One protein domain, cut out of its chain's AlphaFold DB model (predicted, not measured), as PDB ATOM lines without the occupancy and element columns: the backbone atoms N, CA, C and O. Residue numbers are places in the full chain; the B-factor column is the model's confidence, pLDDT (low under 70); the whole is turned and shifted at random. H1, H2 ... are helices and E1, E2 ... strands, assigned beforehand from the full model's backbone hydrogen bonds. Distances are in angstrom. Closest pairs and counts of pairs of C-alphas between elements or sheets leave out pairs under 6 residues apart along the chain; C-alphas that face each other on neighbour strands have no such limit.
ATOM      1  N   TYR A 324     148.129 139.646 159.700       96.00
ATOM      2  CA  TYR A 324     148.544 138.268 159.470       96.00
ATOM      3  C   TYR A 324     147.742 137.330 160.364       96.00
ATOM      4  O   TYR A 324     147.238 137.742 161.405       96.00
ATOM      5  N   ASP A 325     147.630 136.073 159.968       95.31
ATOM      6  CA  ASP A 325     147.268 134.988 160.875       95.31
ATOM      7  C   ASP A 325     148.455 134.026 161.022       95.31
ATOM      8  O   ASP A 325     149.549 134.286 160.509       95.31
ATOM      9  N   ARG A 326     148.282 132.907 161.731       92.75
ATOM     10  CA  ARG A 326     149.367 131.931 161.916       92.75
ATOM     11  C   ARG A 326     149.960 131.433 160.594       92.75
ATOM     12  O   ARG A 326     151.132 131.044 160.584       92.75
ATOM     13  N   ASP A 327     149.194 131.422 159.508       88.69
ATOM     14  CA  ASP A 327     149.529 130.737 158.263       88.69
ATOM     15  C   ASP A 327     149.993 131.678 157.151       88.69
ATOM     16  O   ASP A 327     150.795 131.253 156.316       88.69
ATOM     17  N   ARG A 328     149.564 132.948 157.150       90.38
ATOM     18  CA  ARG A 328     149.892 133.894 156.071       90.38
ATOM     19  C   ARG A 328     149.696 135.377 156.425       90.38
ATOM     20  O   ARG A 328     148.923 135.709 157.326       90.38
ATOM     21  N   PRO A 329     150.347 136.285 155.674       93.88
ATOM     22  CA  PRO A 329     150.060 137.715 155.712       93.88
ATOM     23  C   PRO A 329     148.819 138.100 154.889       93.88
ATOM     24  O   PRO A 329     148.420 137.402 153.955       93.88
ATOM     25  N   TYR A 330     148.245 139.258 155.211       92.94
ATOM     26  CA  TYR A 330     147.124 139.905 154.538       92.94
ATOM     27  C   TYR A 330     147.410 141.393 154.313       92.94
ATOM     28  O   TYR A 330     147.988 142.069 155.164       92.94
ATOM     29  N   TYR A 331     146.911 141.917 153.196       92.31
ATOM     30  CA  TYR A 331     146.856 143.348 152.906       92.31
ATOM     31  C   TYR A 331     145.427 143.723 152.514       92.31
ATOM     32  O   TYR A 331     144.877 143.140 151.578       92.31
ATOM     33  N   ALA A 332     144.809 144.664 153.236       93.31
ATOM     34  CA  ALA A 332     143.420 145.087 153.007       93.31
ATOM     35  C   ALA A 332     142.439 143.894 152.890       93.31
ATOM     36  O   ALA A 332     141.632 143.790 151.961       93.31
ATOM     37  N   GLY A 333     142.581 142.929 153.804       92.12
ATOM     38  CA  GLY A 333     141.797 141.694 153.844       92.12
ATOM     39  C   GLY A 333     142.099 140.662 152.755       92.12
ATOM     40  O   GLY A 333     141.460 139.614 152.741       92.12
ATOM     41  N   GLN A 334     143.039 140.920 151.843       87.81
ATOM     42  CA  GLN A 334     143.444 139.961 150.814       87.81
ATOM     43  C   GLN A 334     144.640 139.130 151.291       87.81
ATOM     44  O   GLN A 334     145.644 139.735 151.679       87.81
ATOM     45  N   PRO A 335     144.585 137.785 151.241       87.19
ATOM     46  CA  PRO A 335     145.729 136.943 151.580       87.19
ATOM     47  C   PRO A 335     146.899 137.198 150.619       87.19
ATOM     48  O   PRO A 335     146.706 137.328 149.410       87.19
ATOM     49  N   GLN A 336     148.114 137.264 151.157       85.62
ATOM     50  CA  GLN A 336     149.345 137.531 150.411       85.62
ATOM     51  C   GLN A 336     150.269 136.302 150.387       85.62
ATOM     52  O   GLN A 336     150.138 135.379 151.193       85.62
ATOM     53  N   SER A 337     151.210 136.282 149.437       82.56
ATOM     54  CA  SER A 337     152.236 135.235 149.334       82.56
ATOM     55  C   SER A 337     153.235 135.339 150.487       82.56
ATOM     56  O   SER A 337     153.879 136.367 150.666       82.56
ATOM     57  N   VAL A 338     153.420 134.238 151.215       88.19
ATOM     58  CA  VAL A 338     154.423 134.115 152.283       88.19
ATOM     59  C   VAL A 338     155.837 134.396 151.762       88.19
ATOM     60  O   VAL A 338     156.571 135.183 152.358       88.19
ATOM     61  N   SER A 339     156.214 133.803 150.627       83.69
ATOM     62  CA  SER A 339     157.536 133.985 150.025       83.69
ATOM     63  C   SER A 339     157.765 135.432 149.577       83.69
ATOM     64  O   SER A 339     158.866 135.956 149.752       83.69
ATOM     65  N   SER A 340     156.750 136.078 148.994       82.38
ATOM     66  CA  SER A 340     156.869 137.449 148.474       82.38
ATOM     67  C   SER A 340     156.933 138.482 149.597       82.38
ATOM     68  O   SER A 340     157.703 139.436 149.519       82.38
ATOM     69  N   GLU A 341     156.166 138.265 150.664       89.06
ATOM     70  CA  GLU A 341     156.056 139.185 151.795       89.06
ATOM     71  C   GLU A 341     157.170 139.012 152.837       89.06
ATOM     72  O   GLU A 341     157.348 139.874 153.696       89.06
ATOM     73  N   PHE A 342     157.954 137.930 152.765       91.69
ATOM     74  CA  PHE A 342     159.000 137.622 153.744       91.69
ATOM     75  C   PHE A 342     159.932 138.809 154.033       91.69
ATOM     76  O   PHE A 342     160.167 139.157 155.189       91.69
ATOM     77  N   GLU A 343     160.446 139.456 152.987       91.38
ATOM     78  CA  GLU A 343     161.376 140.575 153.149       91.38
ATOM     79  C   GLU A 343     160.690 141.847 153.645       91.38
ATOM     80  O   GLU A 343     161.240 142.563 154.481       91.38
ATOM     81  N   HIS A 344     159.462 142.101 153.187       92.81
ATOM     82  CA  HIS A 344     158.672 143.253 153.614       92.81
ATOM     83  C   HIS A 344     158.382 143.215 155.123       92.81
ATOM     84  O   HIS A 344     158.508 144.228 155.808       92.81
ATOM     85  N   TRP A 345     158.076 142.030 155.654       95.88
ATOM     86  CA  TRP A 345     157.723 141.829 157.061       95.88
ATOM     87  C   TRP A 345     158.917 141.624 157.998       95.88
ATOM     88  O   TRP A 345     158.719 141.555 159.214       95.88
ATOM     89  N   ARG A 346     160.150 141.553 157.473       95.31
ATOM     90  CA  ARG A 346     161.363 141.299 158.270       95.31
ATOM     91  C   ARG A 346     161.477 142.254 159.457       95.31
ATOM     92  O   ARG A 346     161.620 141.803 160.586       95.31
ATOM     93  N   GLY A 347     161.367 143.560 159.205       95.38
ATOM     94  CA  GLY A 347     161.529 144.577 160.248       95.38
ATOM     95  C   GLY A 347     160.503 144.459 161.378       95.38
ATOM     96  O   GLY A 347     160.850 144.683 162.532       95.38
ATOM     97  N   TYR A 348     159.268 144.058 161.058       96.31
ATOM     98  CA  TYR A 348     158.225 143.825 162.055       96.31
ATOM     99  C   TYR A 348     158.561 142.606 162.922       96.31
ATOM    100  O   TYR A 348     158.713 142.736 164.132       96.31
ATOM    101  N   PHE A 349     158.759 141.426 162.327       96.50
ATOM    102  CA  PHE A 349     159.011 140.216 163.120       96.50
ATOM    103  C   PHE A 349     160.343 140.254 163.884       96.50
ATOM    104  O   PHE A 349     160.420 139.714 164.981       96.50
ATOM    105  N   GLU A 350     161.379 140.924 163.366       94.56
ATOM    106  CA  GLU A 350     162.638 141.121 164.103       94.56
ATOM    107  C   GLU A 350     162.491 142.075 165.302       94.56
ATOM    108  O   GLU A 350     163.200 141.913 166.295       94.56
ATOM    109  N   ALA A 351     161.570 143.043 165.236       96.00
ATOM    110  CA  ALA A 351     161.262 143.947 166.344       96.00
ATOM    111  C   ALA A 351     160.340 143.320 167.408       96.00
ATOM    112  O   ALA A 351     160.297 143.822 168.532       96.00
ATOM    113  N   HIS A 352     159.657 142.222 167.070       94.31
ATOM    114  CA  HIS A 352     158.683 141.530 167.917       94.31
ATOM    115  C   HIS A 352     159.077 140.066 168.207       94.31
ATOM    116  O   HIS A 352     158.385 139.131 167.784       94.31
ATOM    117  N   PRO A 353     160.187 139.821 168.932       92.81
ATOM    118  CA  PRO A 353     160.674 138.469 169.222       92.81
ATOM    119  C   PRO A 353     159.728 137.642 170.112       92.81
ATOM    120  O   PRO A 353     159.892 136.429 170.217       92.81
ATOM    121  N   GLU A 354     158.752 138.275 170.768       94.00
ATOM    122  CA  GLU A 354     157.685 137.611 171.519       94.00
ATOM    123  C   GLU A 354     156.709 136.829 170.627       94.00
ATOM    124  O   GLU A 354     156.033 135.916 171.108       94.00
ATOM    125  N   ILE A 355     156.635 137.162 169.336       92.06
ATOM    126  CA  ILE A 355     155.779 136.475 168.369       92.06
ATOM    127  C   ILE A 355     156.509 135.219 167.889       92.06
ATOM    128  O   ILE A 355     157.264 135.248 166.920       92.06
ATOM    129  N   ALA A 356     156.280 134.093 168.561       80.06
ATOM    130  CA  ALA A 356     156.837 132.802 168.164       80.06
ATOM    131  C   ALA A 356     155.938 132.069 167.144       80.06
ATOM    132  O   ALA A 356     154.727 132.268 167.099       80.06
ATOM    133  N   GLU A 357     156.535 131.188 166.335       84.19
ATOM    134  CA  GLU A 357     155.818 130.200 165.500       84.19
ATOM    135  C   GLU A 357     154.853 130.767 164.428       84.19
ATOM    136  O   GLU A 357     153.903 130.103 164.005       84.19
ATOM    137  N   SER A 358     155.128 131.969 163.908       92.12
ATOM    138  CA  SER A 358     154.382 132.553 162.778       92.12
ATOM    139  C   SER A 358     154.803 131.986 161.410       92.12
ATOM    140  O   SER A 358     155.837 131.323 161.269       92.12
ATOM    141  N   TRP A 359     154.022 132.296 160.368       93.19
ATOM    142  CA  TRP A 359     154.362 131.994 158.972       93.19
ATOM    143  C   TRP A 359     155.760 132.500 158.580       93.19
ATOM    144  O   TRP A 359     156.488 131.805 157.873       93.19
ATOM    145  N   TRP A 360     156.164 133.670 159.087       95.56
ATOM    146  CA  TRP A 360     157.442 134.303 158.759       95.56
ATOM    147  C   TRP A 360     158.627 133.517 159.321       95.56
ATOM    148  O   TRP A 360     159.616 133.299 158.627       95.56
ATOM    149  N   HIS A 361     158.503 133.004 160.548       93.81
ATOM    150  CA  HIS A 361     159.531 132.167 161.169       93.81
ATOM    151  C   HIS A 361     159.699 130.831 160.442       93.81
ATOM    152  O   HIS A 361     160.827 130.379 160.234       93.81
ATOM    153  N   ARG A 362     158.589 130.217 160.008       91.56
ATOM    154  CA  ARG A 362     158.634 128.996 159.188       91.56
ATOM    155  C   ARG A 362     159.313 129.256 157.843       91.56
ATOM    156  O   ARG A 362     160.156 128.466 157.427       91.56
ATOM    157  N   GLU A 363     159.007 130.382 157.202       89.44
ATOM    158  CA  GLU A 363     159.643 130.788 155.947       89.44
ATOM    159  C   GLU A 363     161.136 131.105 156.121       89.44
ATOM    160  O   GLU A 363     161.948 130.700 155.287       89.44
ATOM    161  N   LYS A 364     161.530 131.742 157.232       91.94
ATOM    162  CA  LYS A 364     162.939 131.982 157.578       91.94
ATOM    163  C   LYS A 364     163.714 130.671 157.690       91.94
ATOM    164  O   LYS A 364     164.701 130.485 156.980       91.94
ATOM    165  N   ALA A 365     163.232 129.745 158.523       90.25
ATOM    166  CA  ALA A 365     163.864 128.441 158.724       90.25
ATOM    167  C   ALA A 365     163.966 127.649 157.408       90.25
ATOM    168  O   ALA A 365     164.986 127.019 157.122       90.25
ATOM    169  N   ARG A 366     162.933 127.726 156.560       84.19
ATOM    170  CA  ARG A 366     162.936 127.110 155.228       84.19
ATOM    171  C   ARG A 366     164.001 127.719 154.316       84.19
ATOM    172  O   ARG A 366     164.721 126.972 153.659       84.19
ATOM    173  N   ARG A 367     164.114 129.050 154.244       83.81
ATOM    174  CA  ARG A 367     165.128 129.735 153.416       83.81
ATOM    175  C   ARG A 367     166.546 129.392 153.854       83.81
ATOM    176  O   ARG A 367     167.399 129.138 153.006       83.81
ATOM    177  N   GLU A 368     166.773 129.331 155.162       85.94
ATOM    178  CA  GLU A 368     168.048 128.899 155.731       85.94
ATOM    179  C   GLU A 368     168.370 127.458 155.301       85.94
ATOM    180  O   GLU A 368     169.468 127.211 154.810       85.94
ATOM    181  N   ALA A 369     167.400 126.536 155.344       79.88
ATOM    182  CA  ALA A 369     167.573 125.162 154.864       79.88
ATOM    183  C   ALA A 369     167.791 125.061 153.337       79.88
ATOM    184  O   ALA A 369     168.615 124.271 152.878       79.88
ATOM    185  N   ALA A 370     167.094 125.878 152.542       68.88
ATOM    186  CA  ALA A 370     167.172 125.873 151.079       68.88
ATOM    187  C   ALA A 370     168.497 126.429 150.534       68.88
ATOM    188  O   ALA A 370     168.917 126.028 149.452       68.88
ATOM    189  N   SER A 371     169.197 127.292 151.282       60.25
ATOM    190  CA  SER A 371     170.534 127.783 150.902       60.25
ATOM    191  C   SER A 371     171.578 126.660 150.735       60.25
ATOM    192  O   SER A 371     172.626 126.868 150.125       60.25
ATOM    193  N   PHE A 372     171.257 125.451 151.211       51.19
ATOM    194  CA  PHE A 372     172.060 124.237 151.087       51.19
ATOM    195  C   PHE A 372     171.600 123.277 149.965       51.19
ATOM    196  O   PHE A 372     172.262 122.265 149.735       51.19
TER     197      PHE A 372
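AT A GLANCE: This is residues 324 to 372 of the 644 residues of an uncharacterized protein of Aureimonas altamirensis (UniProt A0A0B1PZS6). Short helices H1 and H2 lie near the start of H3, the longest helix; the end of H3 and the turn after E1 make the long axis. The printed part has 49 residues, one named strand and then three named helices, mostly helix. It is compact, with a radius of gyration of the C-alphas of 10.8 A, and spans 35 by 22 by 17 A.

HOW THE PARTS SIT: H3, residues 359 to 370, touches H1, residues 338 to 341, with residues 359 to 363 alone; closest are the C-alphas of Trp 359 and Val 338, 7.0 A. H2, residues 346 to 351, is close to H3 but not clearly touching, at a steep tilt of 63 degrees; closest are the C-alphas of Phe 349 and Trp 360, 7.5 A. E1, residues 329 to 331, pairs with no named strand. In H2 and H3 every O i to N i+4 pair is within hydrogen-bond range.

IN THESE COORDINATES: H3 runs 16.2 A from C-alpha 359 at (154.362, 131.994, 158.972) to C-alpha 370 at (167.172, 125.873, 151.079).

THE WHOLE: The printed part has no cut; residues 370 to 372 are under 70 in pLDDT.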